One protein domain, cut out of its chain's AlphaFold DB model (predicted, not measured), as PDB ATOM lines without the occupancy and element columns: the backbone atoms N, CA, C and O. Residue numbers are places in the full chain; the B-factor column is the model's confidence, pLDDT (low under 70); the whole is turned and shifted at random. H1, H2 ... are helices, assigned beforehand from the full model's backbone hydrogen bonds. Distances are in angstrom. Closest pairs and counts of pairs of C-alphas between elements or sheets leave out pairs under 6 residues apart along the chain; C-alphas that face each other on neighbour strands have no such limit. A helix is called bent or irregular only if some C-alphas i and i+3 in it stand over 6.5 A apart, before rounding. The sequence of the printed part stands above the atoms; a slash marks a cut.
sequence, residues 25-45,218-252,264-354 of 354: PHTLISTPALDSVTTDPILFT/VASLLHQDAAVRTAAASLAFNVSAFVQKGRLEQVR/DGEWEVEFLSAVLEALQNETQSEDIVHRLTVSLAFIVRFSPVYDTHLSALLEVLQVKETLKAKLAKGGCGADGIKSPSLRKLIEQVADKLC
ATOM      1  N   PRO A  25      19.655  15.605  18.539       77.06
ATOM      2  CA  PRO A  25      19.928  16.400  17.327       77.06
ATOM      3  C   PRO A  25      20.424  15.585  16.118       77.06
ATOM      4  O   PRO A  25      19.894  15.685  15.012       77.06
ATOM      5  N   HIS A  26      21.373  14.675  16.353       85.94
ATOM      6  CA  HIS A  26      21.890  13.723  15.363       85.94
ATOM      7  C   HIS A  26      20.850  12.791  14.696       85.94
ATOM      8  O   HIS A  26      21.173  12.169  13.686       85.94
ATOM      9  N   THR A  27      19.616  12.666  15.202       83.88
ATOM     10  CA  THR A  27      18.555  11.852  14.563       83.88
ATOM     11  C   THR A  27      18.032  12.478  13.271       83.88
ATOM     12  O   THR A  27      17.543  11.762  12.399       83.88
ATOM     13  N   LEU A  28      18.189  13.794  13.115       84.44
ATOM     14  CA  LEU A  28      17.790  14.543  11.922       84.44
ATOM     15  C   LEU A  28      18.890  14.571  10.848       84.44
ATOM     16  O   LEU A  28      18.667  15.046   9.734       84.44
ATOM     17  N   ILE A  29      20.081  14.053  11.161       89.50
ATOM     18  CA  ILE A  29      21.257  14.132  10.297       89.50
ATOM     19  C   ILE A  29      21.462  12.806   9.560       89.50
ATOM     20  O   ILE A  29      21.815  11.778  10.137       89.50
ATOM     21  N   SER A  30      21.303  12.840   8.237       91.38
ATOM     22  CA  SER A  30      21.582  11.682   7.383       91.38
ATOM     23  C   SER A  30      23.090  11.420   7.286       91.38
ATOM     24  O   SER A  30      23.832  12.250   6.744       91.38
ATOM     25  N   THR A  31      23.539  10.252   7.755       93.94
ATOM     26  CA  THR A  31      24.955   9.842   7.757       93.94
ATOM     27  C   THR A  31      25.185   8.476   7.079       93.94
ATOM     28  O   THR A  31      25.767   7.576   7.672       93.94
ATOM     29  N   PRO A  32      24.819   8.300   5.789       95.38
ATOM     30  CA  PRO A  32      24.845   6.991   5.123       95.38
ATOM     31  C   PRO A  32      26.230   6.341   4.991       95.38
ATOM     32  O   PRO A  32      26.311   5.126   4.845       95.38
ATOM     33  N   ALA A  33      27.319   7.119   4.987       96.00
ATOM     34  CA  ALA A  33      28.661   6.540   4.943       96.00
ATOM     35  C   ALA A  33      29.003   5.938   6.310       96.00
ATOM     36  O   ALA A  33      29.468   4.805   6.369       96.00
ATOM     37  N   LEU A  34      28.679   6.647   7.394       96.06
ATOM     38  CA  LEU A  34      28.826   6.150   8.757       96.06
ATOM     39  C   LEU A  34      27.854   5.002   9.072       96.06
ATOM     40  O   LEU A  34      28.258   4.029   9.693       96.06
ATOM     41  N   ASP A  35      26.605   5.072   8.604       93.75
ATOM     42  CA  ASP A  35      25.594   4.016   8.782       93.75
ATOM     43  C   ASP A  35      25.996   2.691   8.112       93.75
ATOM     44  O   ASP A  35      25.514   1.630   8.501       93.75
ATOM     45  N   SER A  36      26.878   2.743   7.105       94.31
ATOM     46  CA  SER A  36      27.427   1.550   6.449       94.31
ATOM     47  C   SER A  36      28.590   0.906   7.211       94.31
ATOM     48  O   SER A  36      28.998  -0.207   6.879       94.31
ATOM     49  N   VAL A  37      29.132   1.589   8.225       96.25
ATOM     50  CA  VAL A  37      30.227   1.072   9.048       96.25
ATOM     51  C   VAL A  37      29.670   0.087  10.071       96.25
ATOM     52  O   VAL A  37      28.718   0.385  10.789       96.25
ATOM     53  N   THR A  38      30.280  -1.097  10.154       95.44
ATOM     54  CA  THR A  38      29.897  -2.104  11.151       95.44
ATOM     55  C   THR A  38      30.245  -1.652  12.573       95.44
ATOM     56  O   THR A  38      31.246  -0.977  12.798       95.44
ATOM     57  N   THR A  39      29.432  -2.068  13.544       96.19
ATOM     58  CA  THR A  39      29.732  -1.958  14.980       96.19
ATOM     59  C   THR A  39      30.345  -3.243  15.550       96.19
ATOM     60  O   THR A  39      30.483  -3.370  16.766       96.19
ATOM     61  N   ASP A  40      30.653  -4.230  14.706       96.62
ATOM     62  CA  ASP A  40      31.291  -5.474  15.136       96.62
ATOM     63  C   ASP A  40      32.746  -5.215  15.547       96.62
ATOM     64  O   ASP A  40      33.465  -4.498  14.845       96.62
ATOM     65  N   PRO A  41      33.220  -5.806  16.654       97.31
ATOM     66  CA  PRO A  41      34.566  -5.555  17.139       97.31
ATOM     67  C   PRO A  41      35.631  -6.122  16.193       97.31
ATOM     68  O   PRO A  41      35.512  -7.221  15.650       97.31
ATOM     69  N   ILE A  42      36.738  -5.398  16.065       98.00
ATOM     70  CA  ILE A  42      37.967  -5.866  15.430       98.00
ATOM     71  C   ILE A  42      38.669  -6.828  16.390       98.00
ATOM     72  O   ILE A  42      39.104  -6.436  17.476       98.00
ATOM     73  N   LEU A  43      38.806  -8.086  15.972       97.38
ATOM     74  CA  LEU A  43      39.383  -9.163  16.778       97.38
ATOM     75  C   LEU A  43      40.754  -9.595  16.255       97.38
ATOM     76  O   LEU A  43      41.015  -9.629  15.052       97.38
ATOM     77  N   PHE A  44      41.619 -10.013  17.172       96.56
ATOM     78  CA  PHE A  44      42.926 -10.587  16.880       96.56
ATOM     79  C   PHE A  44      42.873 -12.098  17.093       96.56
ATOM     80  O   PHE A  44      43.074 -12.586  18.207       96.56
ATOM     81  N   THR A  45      42.622 -12.836  16.014       94.62
ATOM     82  CA  THR A  45      42.301 -14.275  16.027       94.62
ATOM     83  C   THR A  45      43.475 -15.202  15.717       94.62
ATOM     84  O   THR A  45      43.362 -16.409  15.907       94.62
ATOM     85  N   VAL A 218      45.834   6.475  25.010       95.50
ATOM     86  CA  VAL A 218      46.515   7.772  24.835       95.50
ATOM     87  C   VAL A 218      47.993   7.551  24.505       95.50
ATOM     88  O   VAL A 218      48.482   7.993  23.468       95.50
ATOM     89  N   ALA A 219      48.690   6.765  25.329       94.75
ATOM     90  CA  ALA A 219      50.103   6.474  25.113       94.75
ATOM     91  C   ALA A 219      50.362   5.623  23.854       94.75
ATOM     92  O   ALA A 219      51.353   5.818  23.148       94.75
ATOM     93  N   SER A 220      49.490   4.653  23.562       96.50
ATOM     94  CA  SER A 220      49.716   3.681  22.484       96.50
ATOM     95  C   SER A 220      49.355   4.206  21.095       96.50
ATOM     96  O   SER A 220      49.935   3.766  20.102       96.50
ATOM     97  N   LEU A 221      48.401   5.131  21.005       97.50
ATOM     98  CA  LEU A 221      48.002   5.772  19.755       97.50
ATOM     99  C   LEU A 221      49.115   6.662  19.186       97.50
ATOM    100  O   LEU A 221      49.271   6.738  17.971       97.50
ATOM    101  N   LEU A 222      49.929   7.259  20.057       94.88
ATOM    102  CA  LEU A 222      51.070   8.111  19.700       94.88
ATOM    103  C   LEU A 222      52.402   7.347  19.661       94.88
ATOM    104  O   LEU A 222      53.482   7.933  19.597       94.88
ATOM    105  N   HIS A 223      52.347   6.016  19.703       94.31
ATOM    106  CA  HIS A 223      53.539   5.183  19.742       94.31
ATOM    107  C   HIS A 223      54.313   5.214  18.406       94.31
ATOM    108  O   HIS A 223      53.735   5.229  17.319       94.31
ATOM    109  N   GLN A 224      55.646   5.147  18.467       92.00
ATOM    110  CA  GLN A 224      56.514   5.216  17.278       92.00
ATOM    111  C   GLN A 224      56.343   4.007  16.335       92.00
ATOM    112  O   GLN A 224      56.355   4.135  15.112       92.00
ATOM    113  N   ASP A 225      56.135   2.817  16.902       93.81
ATOM    114  CA  ASP A 225      55.864   1.581  16.154       93.81
ATOM    115  C   ASP A 225      54.437   1.548  15.573       93.81
ATOM    116  O   ASP A 225      53.445   1.618  16.303       93.81
ATOM    117  N   ALA A 226      54.340   1.367  14.254       95.19
ATOM    118  CA  ALA A 226      53.074   1.355  13.525       95.19
ATOM    119  C   ALA A 226      52.147   0.187  13.904       95.19
ATOM    120  O   ALA A 226      50.923   0.330  13.842       95.19
ATOM    121  N   ALA A 227      52.682  -0.967  14.317       96.75
ATOM    122  CA  ALA A 227      51.855  -2.098  14.732       96.75
ATOM    123  C   ALA A 227      51.179  -1.826  16.083       96.75
ATOM    124  O   ALA A 227      50.028  -2.229  16.269       96.75
ATOM    125  N   VAL A 228      51.857  -1.117  16.994       97.44
ATOM    126  CA  VAL A 228      51.262  -0.638  18.254       97.44
ATOM    127  C   VAL A 228      50.140   0.356  17.963       97.44
ATOM    128  O   VAL A 228      49.022   0.123  18.422       97.44
ATOM    129  N   ARG A 229      50.380   1.373  17.119       97.69
ATOM    130  CA  ARG A 229      49.327   2.330  16.721       97.69
ATOM    131  C   ARG A 229      48.136   1.644  16.062       97.69
ATOM    132  O   ARG A 229      46.991   1.929  16.393       97.69
ATOM    133  N   THR A 230      48.393   0.676  15.184       98.56
ATOM    134  CA  THR A 230      47.342  -0.111  14.520       98.56
ATOM    135  C   THR A 230      46.475  -0.866  15.527       98.56
ATOM    136  O   THR A 230      45.250  -0.873  15.397       98.56
ATOM    137  N   ALA A 231      47.089  -1.502  16.530       98.69
ATOM    138  CA  ALA A 231      46.361  -2.216  17.578       98.69
ATOM    139  C   ALA A 231      45.607  -1.259  18.515       98.69
ATOM    140  O   ALA A 231      44.476  -1.554  18.895       98.69
ATOM    141  N   ALA A 232      46.189  -0.102  18.836       98.69
ATOM    142  CA  ALA A 232      45.533   0.937  19.622       98.69
ATOM    143  C   ALA A 232      44.307   1.508  18.893       98.69
ATOM    144  O   ALA A 232      43.231   1.576  19.475       98.69
ATOM    145  N   ALA A 233      44.424   1.802  17.596       98.81
ATOM    146  CA  ALA A 233      43.303   2.249  16.773       98.81
ATOM    147  C   ALA A 233      42.200   1.181  16.653       98.81
ATOM    148  O   ALA A 233      41.019   1.517  16.644       98.81
ATOM    149  N   SER A 234      42.552  -0.112  16.609       98.75
ATOM    150  CA  SER A 234      41.565  -1.201  16.697       98.75
ATOM    151  C   SER A 234      40.834  -1.226  18.036       98.75
ATOM    152  O   SER A 234      39.624  -1.422  18.064       98.75
ATOM    153  N   LEU A 235      41.547  -1.040  19.147       98.81
ATOM    154  CA  LEU A 235      40.924  -0.981  20.465       98.81
ATOM    155  C   LEU A 235      40.028   0.259  20.608       98.81
ATOM    156  O   LEU A 235      38.901   0.115  21.065       98.81
ATOM    157  N   ALA A 236      40.472   1.436  20.157       98.81
ATOM    158  CA  ALA A 236      39.659   2.655  20.138       98.81
ATOM    159  C   ALA A 236      38.375   2.475  19.306       98.81
ATOM    160  O   ALA A 236      37.285   2.847  19.750       98.81
ATOM    161  N   PHE A 237      38.480   1.814  18.148       98.81
ATOM    162  CA  PHE A 237      37.318   1.438  17.347       98.81
ATOM    163  C   PHE A 237      36.372   0.510  18.119       98.81
ATOM    164  O   PHE A 237      35.174   0.751  18.134       98.81
ATOM    165  N   ASN A 238      36.875  -0.517  18.808       98.75
ATOM    166  CA  ASN A 238      36.009  -1.427  19.567       98.75
ATOM    167  C   ASN A 238      35.296  -0.717  20.728       98.75
ATOM    168  O   ASN A 238      34.109  -0.952  20.943       98.75
ATOM    169  N   VAL A 239      36.006   0.160  21.449       98.19
ATOM    170  CA  VAL A 239      35.443   0.982  22.533       98.19
ATOM    171  C   VAL A 239      34.294   1.836  22.003       98.19
ATOM    172  O   VAL A 239      33.173   1.754  22.502       98.19
ATOM    173  N   SER A 240      34.558   2.609  20.954       98.06
ATOM    174  CA  SER A 240      33.575   3.511  20.354       98.06
ATOM    175  C   SER A 240      32.411   2.763  19.697       98.06
ATOM    176  O   SER A 240      31.264   3.162  19.865       98.06
ATOM    177  N   ALA A 241      32.665   1.637  19.026       98.06
ATOM    178  CA  ALA A 241      31.628   0.790  18.440       98.06
ATOM    179  C   ALA A 241      30.707   0.186  19.506       98.06
ATOM    180  O   ALA A 241      29.494   0.134  19.307       98.06
ATOM    181  N   PHE A 242      31.256  -0.230  20.651       96.75
ATOM    182  CA  PHE A 242      30.464  -0.740  21.769       96.75
ATOM    183  C   PHE A 242      29.556   0.342  22.366       96.75
ATOM    184  O   PHE A 242      28.365   0.097  22.560       96.75
ATOM    185  N   VAL A 243      30.094   1.547  22.588       94.00
ATOM    186  CA  VAL A 243      29.318   2.709  23.056       94.00
ATOM    187  C   VAL A 243      28.219   3.062  22.051       94.00
ATOM    188  O   VAL A 243      27.042   3.136  22.407       94.00
ATOM    189  N   GLN A 244      28.573   3.186  20.772       94.25
ATOM    190  CA  GLN A 244      27.633   3.539  19.713       94.25
ATOM    191  C   GLN A 244      26.534   2.493  19.536       94.25
ATOM    192  O   GLN A 244      25.384   2.850  19.281       94.25
ATOM    193  N   LYS A 245      26.849   1.204  19.683       93.38
ATOM    194  CA  LYS A 245      25.849   0.137  19.630       93.38
ATOM    195  C   LYS A 245      24.794   0.318  20.723       93.38
ATOM    196  O   LYS A 245      23.605   0.272  20.411       93.38
ATOM    197  N   GLY A 246      25.214   0.604  21.957       89.25
ATOM    198  CA  GLY A 246      24.297   0.904  23.062       89.25
ATOM    199  C   GLY A 246      23.416   2.125  22.775       89.25
ATOM    200  O   GLY A 246      22.197   2.061  22.934       89.25
ATOM    201  N   ARG A 247      24.004   3.207  22.254       88.50
ATOM    202  CA  ARG A 247      23.264   4.424  21.872       88.50
ATOM    203  C   ARG A 247      22.262   4.175  20.742       88.50
ATOM    204  O   ARG A 247      21.127   4.639  20.802       88.50
ATOM    205  N   LEU A 248      22.637   3.401  19.724       88.44
ATOM    206  CA  LEU A 248      21.741   3.026  18.625       88.44
ATOM    207  C   LEU A 248      20.555   2.184  19.103       88.44
ATOM    208  O   LEU A 248      19.440   2.380  18.620       88.44
ATOM    209  N   GLU A 249      20.780   1.253  20.030       85.00
ATOM    210  CA  GLU A 249      19.711   0.458  20.644       85.00
ATOM    211  C   GLU A 249      18.728   1.353  21.413       85.00
ATOM    212  O   GLU A 249      17.516   1.203  21.252       85.00
ATOM    213  N   GLN A 250      19.225   2.347  22.154       78.69
ATOM    214  CA  GLN A 250      18.386   3.329  22.852       78.69
ATOM    215  C   GLN A 250      17.552   4.177  21.877       78.69
ATOM    216  O   GLN A 250      16.334   4.268  22.032       78.69
ATOM    217  N   VAL A 251      18.169   4.718  20.819       80.00
ATOM    218  CA  VAL A 251      17.462   5.501  19.786       80.00
ATOM    219  C   VAL A 251      16.383   4.663  19.086       80.00
ATOM    220  O   VAL A 251      15.284   5.152  18.820       80.00
ATOM    221  N   ARG A 252      16.661   3.385  18.793       78.50
ATOM    222  CA  ARG A 252      15.702   2.471  18.143       78.50
ATOM    223  C   ARG A 252      14.513   2.125  19.027       78.50
ATOM    224  O   ARG A 252      13.413   1.972  18.502       78.50
ATOM    225  N   ASP A 264      30.167   9.771  31.016       79.44
ATOM    226  CA  ASP A 264      31.129  10.589  31.724       79.44
ATOM    227  C   ASP A 264      31.707  11.540  30.689       79.44
ATOM    228  O   ASP A 264      32.504  11.144  29.835       79.44
ATOM    229  N   GLY A 265      31.218  12.781  30.722       86.56
ATOM    230  CA  GLY A 265      31.621  13.804  29.767       86.56
ATOM    231  C   GLY A 265      33.114  14.096  29.827       86.56
ATOM    232  O   GLY A 265      33.715  14.344  28.786       86.56
ATOM    233  N   GLU A 266      33.738  13.985  31.004       90.19
ATOM    234  CA  GLU A 266      35.187  14.144  31.149       90.19
ATOM    235  C   GLU A 266      35.927  13.018  30.420       90.19
ATOM    236  O   GLU A 266      36.870  13.277  29.668       90.19
ATOM    237  N   TRP A 267      35.451  11.777  30.559       92.50
ATOM    238  CA  TRP A 267      36.011  10.638  29.832       92.50
ATOM    239  C   TRP A 267      35.850  10.762  28.310       92.50
ATOM    240  O   TRP A 267      36.799  10.474  27.577       92.50
ATOM    241  N   GLU A 268      34.685  11.186  27.807       93.81
ATOM    242  CA  GLU A 268      34.480  11.367  26.359       93.81
ATOM    243  C   GLU A 268      35.402  12.446  25.788       93.81
ATOM    244  O   GLU A 268      35.966  12.257  24.708       93.81
ATOM    245  N   VAL A 269      35.608  13.541  26.529       95.00
ATOM    246  CA  VAL A 269      36.548  14.611  26.172       95.00
ATOM    247  C   VAL A 269      37.983  14.082  26.118       95.00
ATOM    248  O   VAL A 269      38.680  14.320  25.129       95.00
ATOM    249  N   GLU A 270      38.430  13.337  27.136       95.38
ATOM    250  CA  GLU A 270      39.773  12.739  27.173       95.38
ATOM    251  C   GLU A 270      39.978  11.774  25.994       95.38
ATOM    252  O   GLU A 270      40.959  11.876  25.249       95.38
ATOM    253  N   PHE A 271      39.026  10.863  25.784       96.19
ATOM    254  CA  PHE A 271      39.088   9.865  24.722       96.19
ATOM    255  C   PHE A 271      39.103  10.508  23.329       96.19
ATOM    256  O   PHE A 271      39.927  10.139  22.489       96.19
ATOM    257  N   LEU A 272      38.220  11.481  23.071       96.19
ATOM    258  CA  LEU A 272      38.166  12.183  21.787       96.19
ATOM    259  C   LEU A 272      39.429  12.994  21.518       96.19
ATOM    260  O   LEU A 272      39.922  12.968  20.392       96.19
ATOM    261  N   SER A 273      39.979  13.654  22.538       96.56
ATOM    262  CA  SER A 273      41.232  14.406  22.411       96.56
ATOM    263  C   SER A 273      42.383  13.484  21.998       96.56
ATOM    264  O   SER A 273      43.113  13.790  21.056       96.56
ATOM    265  N   ALA A 274      42.485  12.305  22.620       97.12
ATOM    266  CA  ALA A 274      43.495  11.304  22.278       97.12
ATOM    267  C   ALA A 274      43.334  10.762  20.847       97.12
ATOM    268  O   ALA A 274      44.313  10.606  20.113       97.12
ATOM    269  N   VAL A 275      42.094  10.476  20.433       98.38
ATOM    270  CA  VAL A 275      41.784  10.026  19.066       98.38
ATOM    271  C   VAL A 275      42.119  11.109  18.045       98.38
ATOM    272  O   VAL A 275      42.667  10.789  16.990       98.38
ATOM    273  N   LEU A 276      41.818  12.373  18.343       98.12
ATOM    274  CA  LEU A 276      42.088  13.492  17.448       98.12
ATOM    275  C   LEU A 276      43.585  13.757  17.292       98.12
ATOM    276  O   LEU A 276      44.049  13.917  16.166       98.12
ATOM    277  N   GLU A 277      44.348  13.759  18.383       97.94
ATOM    278  CA  GLU A 277      45.801  13.940  18.327       97.94
ATOM    279  C   GLU A 277      46.459  12.817  17.509       97.94
ATOM    280  O   GLU A 277      47.296  13.054  16.632       97.94
ATOM    281  N   ALA A 278      46.017  11.576  17.726       98.00
ATOM    282  CA  ALA A 278      46.458  10.431  16.942       98.00
ATOM    283  C   ALA A 278      46.081  10.560  15.463       98.00
ATOM    284  O   ALA A 278      46.892  10.255  14.586       98.00
ATOM    285  N   LEU A 279      44.866  11.041  15.180       97.94
ATOM    286  CA  LEU A 279      44.407  11.309  13.827       97.94
ATOM    287  C   LEU A 279      45.322  12.349  13.187       97.94
ATOM    288  O   LEU A 279      45.868  12.068  12.130       97.94
ATOM    289  N   GLN A 280      45.560  13.493  13.828       97.50
ATOM    290  CA  GLN A 280      46.429  14.561  13.330       97.50
ATOM    291  C   GLN A 280      47.821  14.034  12.952       97.50
ATOM    292  O   GLN A 280      48.289  14.306  11.843       97.50
ATOM    293  N   ASN A 281      48.419  13.192  13.798       96.81
ATOM    294  CA  ASN A 281      49.778  12.675  13.616       96.81
ATOM    295  C   ASN A 281      49.895  11.516  12.610       96.81
ATOM    296  O   ASN A 281      50.968  11.292  12.044       96.81
ATOM    297  N   GLU A 282      48.820  10.770  12.353       97.31
ATOM    298  CA  GLU A 282      48.882   9.613  11.463       97.31
ATOM    299  C   GLU A 282      48.934  10.031   9.987       97.31
ATOM    300  O   GLU A 282      47.992  10.606   9.442       97.31
ATOM    301  N   THR A 283      50.042   9.710   9.323       96.19
ATOM    302  CA  THR A 283      50.303  10.082   7.922       96.19
ATOM    303  C   THR A 283      50.659   8.888   7.038       96.19
ATOM    304  O   THR A 283      50.940   9.066   5.855       96.19
ATOM    305  N   GLN A 284      50.673   7.673   7.581       94.94
ATOM    306  CA  GLN A 284      51.219   6.482   6.932       94.94
ATOM    307  C   GLN A 284      50.146   5.436   6.607       94.94
ATOM    308  O   GLN A 284      50.314   4.689   5.644       94.94
ATOM    309  N   SER A 285      49.064   5.361   7.387       96.94
ATOM    310  CA  SER A 285      48.080   4.276   7.304       96.94
ATOM    311  C   SER A 285      46.636   4.766   7.171       96.94
ATOM    312  O   SER A 285      46.045   5.267   8.130       96.94
ATOM    313  N   GLU A 286      46.028   4.520   6.003       97.69
ATOM    314  CA  GLU A 286      44.595   4.778   5.779       97.69
ATOM    315  C   GLU A 286      43.705   3.942   6.709       97.69
ATOM    316  O   GLU A 286      42.654   4.412   7.133       97.69
ATOM    317  N   ASP A 287      44.139   2.734   7.086       97.31
ATOM    318  CA  ASP A 287      43.400   1.867   8.010       97.31
ATOM    319  C   ASP A 287      43.320   2.467   9.417       97.31
ATOM    320  O   ASP A 287      42.285   2.367  10.083       97.31
ATOM    321  N   ILE A 288      44.410   3.087   9.884       98.44
ATOM    322  CA  ILE A 288      44.423   3.785  11.174       98.44
ATOM    323  C   ILE A 288      43.523   5.017  11.081       98.44
ATOM    324  O   ILE A 288      42.647   5.173  11.931       98.44
ATOM    325  N   VAL A 289      43.663   5.831  10.027       98.56
ATOM    326  CA  VAL A 289      42.801   7.004   9.802       98.56
ATOM    327  C   VAL A 289      41.326   6.601   9.789       98.56
ATOM    328  O   VAL A 289      40.536   7.199  10.509       98.56
ATOM    329  N   HIS A 290      40.957   5.541   9.067       98.56
ATOM    330  CA  HIS A 290      39.594   5.015   9.056       98.56
ATOM    331  C   HIS A 290      39.092   4.693  10.466       98.56
ATOM    332  O   HIS A 290      38.029   5.161  10.868       98.56
ATOM    333  N   ARG A 291      39.846   3.900  11.238       98.62
ATOM    334  CA  ARG A 291      39.444   3.490  12.594       98.62
ATOM    335  C   ARG A 291      39.281   4.685  13.527       98.62
ATOM    336  O   ARG A 291      38.320   4.711  14.290       98.62
ATOM    337  N   LEU A 292      40.172   5.671  13.449       98.75
ATOM    338  CA  LEU A 292      40.112   6.879  14.273       98.75
ATOM    339  C   LEU A 292      38.962   7.805  13.861       98.75
ATOM    340  O   LEU A 292      38.220   8.253  14.731       98.75
ATOM    341  N   THR A 293      38.735   8.020  12.560       98.75
ATOM    342  CA  THR A 293      37.574   8.777  12.059       98.75
ATOM    343  C   THR A 293      36.261   8.139  12.502       98.75
ATOM    344  O   THR A 293      35.367   8.847  12.963       98.75
ATOM    345  N   VAL A 294      36.141   6.810  12.410       98.69
ATOM    346  CA  VAL A 294      34.954   6.109  12.913       98.69
ATOM    347  C   VAL A 294      34.841   6.255  14.423       98.69
ATOM    348  O   VAL A 294      33.751   6.527  14.909       98.69
ATOM    349  N   SER A 295      35.948   6.114  15.158       98.62
ATOM    350  CA  SER A 295      35.923   6.203  16.619       98.62
ATOM    351  C   SER A 295      35.429   7.561  17.092       98.62
ATOM    352  O   SER A 295      34.566   7.632  17.963       98.62
ATOM    353  N   LEU A 296      35.917   8.631  16.460       98.38
ATOM    354  CA  LEU A 296      35.451   9.991  16.691       98.38
ATOM    355  C   LEU A 296      33.954  10.113  16.389       98.38
ATOM    356  O   LEU A 296      33.183  10.545  17.240       98.38
ATOM    357  N   ALA A 297      33.525   9.671  15.207       97.94
ATOM    358  CA  ALA A 297      32.130   9.767  14.795       97.94
ATOM    359  C   ALA A 297      31.177   8.973  15.705       97.94
ATOM    360  O   ALA A 297      30.071   9.428  15.976       97.94
ATOM    361  N   PHE A 298      31.593   7.801  16.184       97.31
ATOM    362  CA  PHE A 298      30.822   6.939  17.081       97.31
ATOM    363  C   PHE A 298      30.715   7.494  18.504       97.31
ATOM    364  O   PHE A 298      29.676   7.322  19.133       97.31
ATOM    365  N   ILE A 299      31.740   8.187  19.008       95.69
ATOM    366  CA  ILE A 299      31.641   8.871  20.305       95.69
ATOM    367  C   ILE A 299      30.837  10.167  20.191       95.69
ATOM    368  O   ILE A 299      30.080  10.480  21.095       95.69
ATOM    369  N   VAL A 300      30.929  10.907  19.087       94.81
ATOM    370  CA  VAL A 300      30.160  12.152  18.918       94.81
ATOM    371  C   VAL A 300      28.678  11.869  18.659       94.81
ATOM    372  O   VAL A 300      27.789  12.509  19.230       94.81
ATOM    373  N   ARG A 301      28.381  10.904  17.785       93.19
ATOM    374  CA  ARG A 301      27.011  10.618  17.368       93.19
ATOM    375  C   ARG A 301      26.198  10.084  18.548       93.19
ATOM    376  O   ARG A 301      26.593   9.153  19.238       93.19
ATOM    377  N   PHE A 302      25.021  10.675  18.733       89.81
ATOM    378  CA  PHE A 302      24.100  10.378  19.836       89.81
ATOM    379  C   PHE A 302      24.693  10.496  21.253       89.81
ATOM    380  O   PHE A 302      24.150   9.879  22.167       89.81
ATOM    381  N   SER A 303      25.776  11.260  21.449       90.25
ATOM    382  CA  SER A 303      26.280  11.536  22.797       90.25
ATOM    383  C   SER A 303      25.324  12.460  23.569       90.25
ATOM    384  O   SER A 303      25.103  13.592  23.142       90.25
ATOM    385  N   PRO A 304      24.802  12.047  24.736       84.75
ATOM    386  CA  PRO A 304      23.941  12.876  25.578       84.75
ATOM    387  C   PRO A 304      24.670  14.102  26.146       84.75
ATOM    388  O   PRO A 304      24.022  15.056  26.573       84.75
ATOM    389  N   VAL A 305      26.008  14.105  26.136       88.00
ATOM    390  CA  VAL A 305      26.846  15.241  26.544       88.00
ATOM    391  C   VAL A 305      27.338  16.068  25.353       88.00
ATOM    392  O   VAL A 305      28.229  16.905  25.507       88.00
ATOM    393  N   TYR A 306      26.752  15.880  24.164       89.50
ATOM    394  CA  TYR A 306      27.149  16.610  22.961       89.50
ATOM    395  C   TYR A 306      27.070  18.128  23.155       89.50
ATOM    396  O   TYR A 306      28.077  18.813  23.001       89.50
ATOM    397  N   ASP A 307      25.910  18.653  23.556       86.62
ATOM    398  CA  ASP A 307      25.711  20.102  23.694       86.62
ATOM    399  C   ASP A 307      26.493  20.703  24.873       86.62
ATOM    400  O   ASP A 307      26.854  21.877  24.845       86.62
ATOM    401  N   THR A 308      26.766  19.907  25.913       87.44
ATOM    402  CA  THR A 308      27.390  20.390  27.157       87.44
ATOM    403  C   THR A 308      28.913  20.298  27.157       87.44
ATOM    404  O   THR A 308      29.556  21.163  27.746       87.44
ATOM    405  N   HIS A 309      29.493  19.280  26.516       87.44
ATOM    406  CA  HIS A 309      30.936  19.014  26.551       87.44
ATOM    407  C   HIS A 309      31.560  18.942  25.156       87.44
ATOM    408  O   HIS A 309      32.642  19.488  24.946       87.44
ATOM    409  N   LEU A 310      30.911  18.272  24.195       91.50
ATOM    410  CA  LEU A 310      31.584  17.919  22.940       91.50
ATOM    411  C   LEU A 310      31.524  19.017  21.879       91.50
ATOM    412  O   LEU A 310      32.532  19.262  21.236       91.50
ATOM    413  N   SER A 311      30.394  19.701  21.701       91.75
ATOM    414  CA  SER A 311      30.203  20.683  20.624       91.75
ATOM    415  C   SER A 311      31.291  21.768  20.632       91.75
ATOM    416  O   SER A 311      32.014  21.942  19.652       91.75
ATOM    417  N   ALA A 312      31.509  22.407  21.789       91.62
ATOM    418  CA  ALA A 312      32.566  23.405  21.951       91.62
ATOM    419  C   ALA A 312      33.979  22.806  21.815       91.62
ATOM    420  O   ALA A 312      34.876  23.458  21.282       91.62
ATOM    421  N   LEU A 313      34.192  21.563  22.266       93.12
ATOM    422  CA  LEU A 313      35.476  20.871  22.120       93.12
ATOM    423  C   LEU A 313      35.820  20.631  20.644       93.12
ATOM    424  O   LEU A 313      36.956  20.876  20.242       93.12
ATOM    425  N   LEU A 314      34.859  20.159  19.842       95.25
ATOM    426  CA  LEU A 314      35.062  19.869  18.420       95.25
ATOM    427  C   LEU A 314      35.463  21.135  17.645       95.25
ATOM    428  O   LEU A 314      36.366  21.072  16.806       95.25
ATOM    429  N   GLU A 315      34.842  22.272  17.975       94.62
ATOM    430  CA  GLU A 315      35.167  23.582  17.404       94.62
ATOM    431  C   GLU A 315      36.564  24.056  17.835       94.62
ATOM    432  O   GLU A 315      37.403  24.375  16.990       94.62
ATOM    433  N   VAL A 316      36.855  24.049  19.142       95.50
ATOM    434  CA  VAL A 316      38.141  24.518  19.689       95.50
ATOM    435  C   VAL A 316      39.314  23.685  19.178       95.50
ATOM    436  O   VAL A 316      40.365  24.238  18.851       95.50
ATOM    437  N   LEU A 317      39.146  22.365  19.090       94.62
ATOM    438  CA  LEU A 317      40.187  21.465  18.604       94.62
ATOM    439  C   LEU A 317      40.263  21.385  17.070       94.62
ATOM    440  O   LEU A 317      41.089  20.634  16.552       94.62
ATOM    441  N   GLN A 318      39.437  22.142  16.338       96.25
ATOM    442  CA  GLN A 318      39.461  22.192  14.872       96.25
ATOM    443  C   GLN A 318      39.371  20.790  14.248       96.25
ATOM    444  O   GLN A 318      40.154  20.385  13.374       96.25
ATOM    445  N   VAL A 319      38.427  19.990  14.755       97.44
ATOM    446  CA  VAL A 319      38.258  18.589  14.344       97.44
ATOM    447  C   VAL A 319      37.957  18.497  12.853       97.44
ATOM    448  O   VAL A 319      38.511  17.650  12.144       97.44
ATOM    449  N   LYS A 320      37.112  19.404  12.362       97.81
ATOM    450  CA  LYS A 320      36.732  19.500  10.955       97.81
ATOM    451  C   LYS A 320      37.939  19.736  10.052       97.81
ATOM    452  O   LYS A 320      38.097  19.053   9.037       97.81
ATOM    453  N   GLU A 321      38.802  20.671  10.416       97.81
ATOM    454  CA  GLU A 321      40.022  21.008   9.690       97.81
ATOM    455  C   GLU A 321      40.990  19.827   9.702       97.81
ATOM    456  O   GLU A 321      41.514  19.454   8.650       97.81
ATOM    457  N   THR A 322      41.165  19.185  10.859       98.00
ATOM    458  CA  THR A 322      42.033  18.010  11.015       98.00
ATOM    459  C   THR A 322      41.584  16.856  10.119       98.00
ATOM    460  O   THR A 322      42.404  16.246   9.427       98.00
ATOM    461  N   LEU A 323      40.278  16.579  10.065       98.31
ATOM    462  CA  LEU A 323      39.699  15.573   9.173       98.31
ATOM    463  C   LEU A 323      39.926  15.930   7.700       98.31
ATOM    464  O   LEU A 323      40.425  15.106   6.929       98.31
ATOM    465  N   LYS A 324      39.618  17.167   7.296       98.12
ATOM    466  CA  LYS A 324      39.794  17.614   5.904       98.12
ATOM    467  C   LYS A 324      41.257  17.624   5.473       98.12
ATOM    468  O   LYS A 324      41.543  17.294   4.321       98.12
ATOM    469  N   ALA A 325      42.186  17.906   6.383       97.88
ATOM    470  CA  ALA A 325      43.616  17.847   6.107       97.88
ATOM    471  C   ALA A 325      44.066  16.446   5.656       97.88
ATOM    472  O   ALA A 325      44.949  16.342   4.808       97.88
ATOM    473  N   LYS A 326      43.416  15.365   6.118       98.12
ATOM    474  CA  LYS A 326      43.717  13.990   5.666       98.12
ATOM    475  C   LYS A 326      43.418  13.747   4.194       98.12
ATOM    476  O   LYS A 326      44.073  12.923   3.558       98.12
ATOM    477  N   LEU A 327      42.467  14.484   3.631       97.62
ATOM    478  CA  LEU A 327      42.083  14.369   2.226       97.62
ATOM    479  C   LEU A 327      43.092  15.025   1.275       97.62
ATOM    480  O   LEU A 327      43.052  14.735   0.075       97.62
ATOM    481  N   ALA A 328      43.940  15.914   1.797       96.50
ATOM    482  CA  ALA A 328      44.931  16.671   1.047       96.50
ATOM    483  C   ALA A 328      46.277  15.933   0.947       96.50
ATOM    484  O   ALA A 328      46.570  15.004   1.703       96.50
ATOM    485  N   LYS A 329      47.124  16.383   0.012       94.38
ATOM    486  CA  LYS A 329      48.489  15.863  -0.164       94.38
ATOM    487  C   LYS A 329      49.284  15.976   1.137       94.38
ATOM    488  O   LYS A 329      49.284  17.028   1.767       94.38
ATOM    489  N   GLY A 330      49.961  14.897   1.521       91.88
ATOM    490  CA  GLY A 330      50.708  14.813   2.780       91.88
ATOM    491  C   GLY A 330      49.846  14.568   4.024       91.88
ATOM    492  O   GLY A 330      50.404  14.300   5.083       91.88
ATOM    493  N   GLY A 331      48.512  14.599   3.913       92.06
ATOM    494  CA  GLY A 331      47.605  14.342   5.034       92.06
ATOM    495  C   GLY A 331      47.625  12.887   5.505       92.06
ATOM    496  O   GLY A 331      47.598  12.619   6.705       92.06
ATOM    497  N   CYS A 332      47.701  11.951   4.560       94.06
ATOM    498  CA  CYS A 332      47.949  10.530   4.789       94.06
ATOM    499  C   CYS A 332      48.529   9.927   3.505       94.06
ATOM    500  O   CYS A 332      47.807   9.645   2.554       94.06
ATOM    501  N   GLY A 333      49.852   9.794   3.444       92.19
ATOM    502  CA  GLY A 333      50.597   9.501   2.225       92.19
ATOM    503  C   GLY A 333      50.756  10.722   1.310       92.19
ATOM    504  O   GLY A 333      50.224  11.805   1.561       92.19
ATOM    505  N   ALA A 334      51.506  10.548   0.219       92.06
ATOM    506  CA  ALA A 334      51.849  11.640  -0.701       92.06
ATOM    507  C   ALA A 334      50.616  12.318  -1.329       92.06
ATOM    508  O   ALA A 334      50.585  13.539  -1.473       92.06
ATOM    509  N   ASP A 335      49.584  11.534  -1.644       93.75
ATOM    510  CA  ASP A 335      48.378  12.002  -2.338       93.75
ATOM    511  C   ASP A 335      47.202  12.296  -1.388       93.75
ATOM    512  O   ASP A 335      46.133  12.698  -1.846       93.75
ATOM    513  N   GLY A 336      47.386  12.096  -0.077       96.00
ATOM    514  CA  GLY A 336      46.279  12.007   0.879       96.00
ATOM    515  C   GLY A 336      45.518  10.682   0.763       96.00
ATOM    516  O   GLY A 336      45.954   9.757   0.075       96.00
ATOM    517  N   ILE A 337      44.358  10.601   1.425       97.62
ATOM    518  CA  ILE A 337      43.501   9.403   1.396       97.62
ATOM    519  C   ILE A 337      43.085   9.042  -0.035       97.62
ATOM    520  O   ILE A 337      42.435   9.841  -0.722       97.62
ATOM    521  N   LYS A 338      43.388   7.807  -0.446       96.31
ATOM    522  CA  LYS A 338      43.088   7.253  -1.772       96.31
ATOM    523  C   LYS A 338      41.762   6.511  -1.801       96.31
ATOM    524  O   LYS A 338      41.075   6.556  -2.821       96.31
ATOM    525  N   SER A 339      41.385   5.844  -0.709       96.69
ATOM    526  CA  SER A 339      40.145   5.070  -0.637       96.69
ATOM    527  C   SER A 339      38.899   5.961  -0.797       96.69
ATOM    528  O   SER A 339      38.627   6.791   0.076       96.69
ATOM    529  N   PRO A 340      38.084   5.795  -1.862       96.75
ATOM    530  CA  PRO A 340      36.919   6.653  -2.096       96.75
ATOM    531  C   PRO A 340      35.864   6.566  -0.986       96.75
ATOM    532  O   PRO A 340      35.228   7.565  -0.653       96.75
ATOM    533  N   SER A 341      35.685   5.380  -0.392       96.69
ATOM    534  CA  SER A 341      34.753   5.183   0.721       96.69
ATOM    535  C   SER A 341      35.210   5.928   1.972       96.69
ATOM    536  O   SER A 341      34.392   6.578   2.622       96.69
ATOM    537  N   LEU A 342      36.513   5.907   2.270       97.75
ATOM    538  CA  LEU A 342      37.080   6.633   3.403       97.75
ATOM    539  C   LEU A 342      37.023   8.149   3.188       97.75
ATOM    540  O   LEU A 342      36.666   8.868   4.115       97.75
ATOM    541  N   ARG A 343      37.283   8.646   1.970       98.12
ATOM    542  CA  ARG A 343      37.112  10.078   1.660       98.12
ATOM    543  C   ARG A 343      35.687  10.544   1.952       98.12
ATOM    544  O   ARG A 343      35.502  11.508   2.688       98.12
ATOM    545  N   LYS A 344      34.688   9.802   1.460       98.00
ATOM    546  CA  LYS A 344      33.266  10.096   1.697       98.00
ATOM    547  C   LYS A 344      32.899  10.047   3.183       98.00
ATOM    548  O   LYS A 344      32.090  10.854   3.636       98.00
ATOM    549  N   LEU A 345      33.462   9.097   3.933       98.38
ATOM    550  CA  LEU A 345      33.271   9.006   5.379       98.38
ATOM    551  C   LEU A 345      33.849  10.238   6.087       98.38
ATOM    552  O   LEU A 345      33.140  10.864   6.866       98.38
ATOM    553  N   ILE A 346      35.096  10.608   5.787       98.38
ATOM    554  CA  ILE A 346      35.770  11.773   6.377       98.38
ATOM    555  C   ILE A 346      34.994  13.058   6.085       98.38
ATOM    556  O   ILE A 346      34.715  13.811   7.011       98.38
ATOM    557  N   GLU A 347      34.605  13.292   4.827       98.06
ATOM    558  CA  GLU A 347      33.804  14.461   4.433       98.06
ATOM    559  C   GLU A 347      32.482  14.507   5.201       98.06
ATOM    560  O   GLU A 347      32.109  15.532   5.763       98.06
ATOM    561  N   GLN A 348      31.790  13.370   5.290       97.25
ATOM    562  CA  GLN A 348      30.527  13.287   6.006       97.25
ATOM    563  C   GLN A 348      30.669  13.573   7.502       97.25
ATOM    564  O   GLN A 348      29.832  14.285   8.046       97.25
ATOM    565  N   VAL A 349      31.682  13.009   8.165       97.50
ATOM    566  CA  VAL A 349      31.921  13.251   9.593       97.50
ATOM    567  C   VAL A 349      32.276  14.723   9.809       97.50
ATOM    568  O   VAL A 349      31.629  15.382  10.613       97.50
ATOM    569  N   ALA A 350      33.208  15.259   9.017       97.31
ATOM    570  CA  ALA A 350      33.683  16.634   9.143       97.31
ATOM    571  C   ALA A 350      32.606  17.697   8.869       97.31
ATOM    572  O   ALA A 350      32.653  18.770   9.454       97.31
ATOM    573  N   ASP A 351      31.671  17.446   7.948       96.06
ATOM    574  CA  ASP A 351      30.665  18.445   7.562       96.06
ATOM    575  C   ASP A 351      29.325  18.296   8.285       96.06
ATOM    576  O   ASP A 351      28.516  19.223   8.235       96.06
ATOM    577  N   LYS A 352      29.056  17.141   8.907       93.69
ATOM    578  CA  LYS A 352      27.748  16.860   9.520       93.69
ATOM    579  C   LYS A 352      27.774  16.579  11.016       93.69
ATOM    580  O   LYS A 352      26.711  16.658  11.623       93.69
ATOM    581  N   LEU A 353      28.914  16.179  11.575       91.56
ATOM    582  CA  LEU A 353      29.041  15.829  12.995       91.56
ATOM    583  C   LEU A 353      30.023  16.729  13.753       91.56
ATOM    584  O   LEU A 353      30.077  16.628  14.973       91.56
ATOM    585  N   CYS A 354      30.815  17.547  13.056       89.88
ATOM    586  CA  CYS A 354      31.879  18.364  13.635       89.88
ATOM    587  C   CYS A 354      31.740  19.839  13.277       89.88
ATOM    588  O   CYS A 354      31.201  20.147  12.183       89.88
TER     589      CYS A 354
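What this domain is: This is residues 25 to 45, 218 to 252 and 264 to 354 of the 354 residues of the protein "PUL domain-containing protein" of Phlebia centrifuga (UniProt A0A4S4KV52). The model is a compact stack of helices with H6 in the core: the long H4 covers one side of the helical hairpin of H5 and H6, and the hairpin of H8 and H9 packs on the other side. H7 packs on the start of H5, short H3 touches both H4 and H5, and after H2 residues 36 to 45 run past H4. The printed part has 147 residues with nine named helices, H1 to H9 in chain order, and no named strand; the class is all helix. The radius of gyration of the C-alphas is 14.2 A, and the spans are 39 by 32 by 28 A.

Where its parts are: Find C-alpha 25 at (19.928, 16.400, 17.327), where H1, residues 25 to 28, begins; it is neither bent nor irregular, but only just, with C-alphas 25 and 28 at 6.1 A. H2 is residues 32 to 35. After the first cut come H3, residues 218 to 221, and H4, residues 226 to 252, which runs 37.7 A from C-alpha 226 at (53.074, 1.355, 13.525). After the second cut read H5, residues 265 to 281, 24.3 A, then H6, residues 286 to 300, 20.9 A. H7, residues 306 to 316, is irregular: C-alphas 308 and 311 are 7.1 A apart. H8 is residues 319 to 326, and H9, residues 340 to 352, runs 18.0 A to C-alpha 352 at (27.748, 16.860, 9.520).

How they stand to each other: Begin with the bundle of H4, H5 and H6, up and down, each running against the one before. H5, the hub, touches H6 at a shallow tilt of 22 degrees, closest at the C-alphas of Val 275 and Leu 292, 6.0 A. H4 touches H6, closest at Phe 237 and Ser 295, C-alphas 5.0 A apart, at a shallow tilt of 33 degrees, only just short of steep. H4 and H5 are close but not clearly touching. H5 touches H7 with residues 265 to 269 alone, Gly 265 and His 309 having C-alphas 6.2 A apart. H8 and H9 touch, opposite ways at 21 degrees, a shallow tilt, with the C-alphas of Lys 320 and Ala 350 closest at 4.6 A. H2 touches H9, the C-alphas of Ala 33 and Leu 345 being closest at 5.2 A, while H1 touches no helix. Every O i to N i+4 pair is within hydrogen-bond range in H4, H5, H6 and H9; H7 has 4 of 7, H8 3 of 4, and H1, H2 and H3 are too short for such a pair.

The domain as a whole: The C-alphas farthest apart are those of Arg 252 and Ala 334, 41.8 A. Residues 46 to 217 and 253 to 263 are not printed; the gaps are 24.1 A between C-alphas 45 and 218, and 22.1 A between C-alphas 252 and 264. The link from H8 to H9, residues 327 to 339, is long. No printed residue is under 70 in pLDDT, and the mean of the printed part is 94.6.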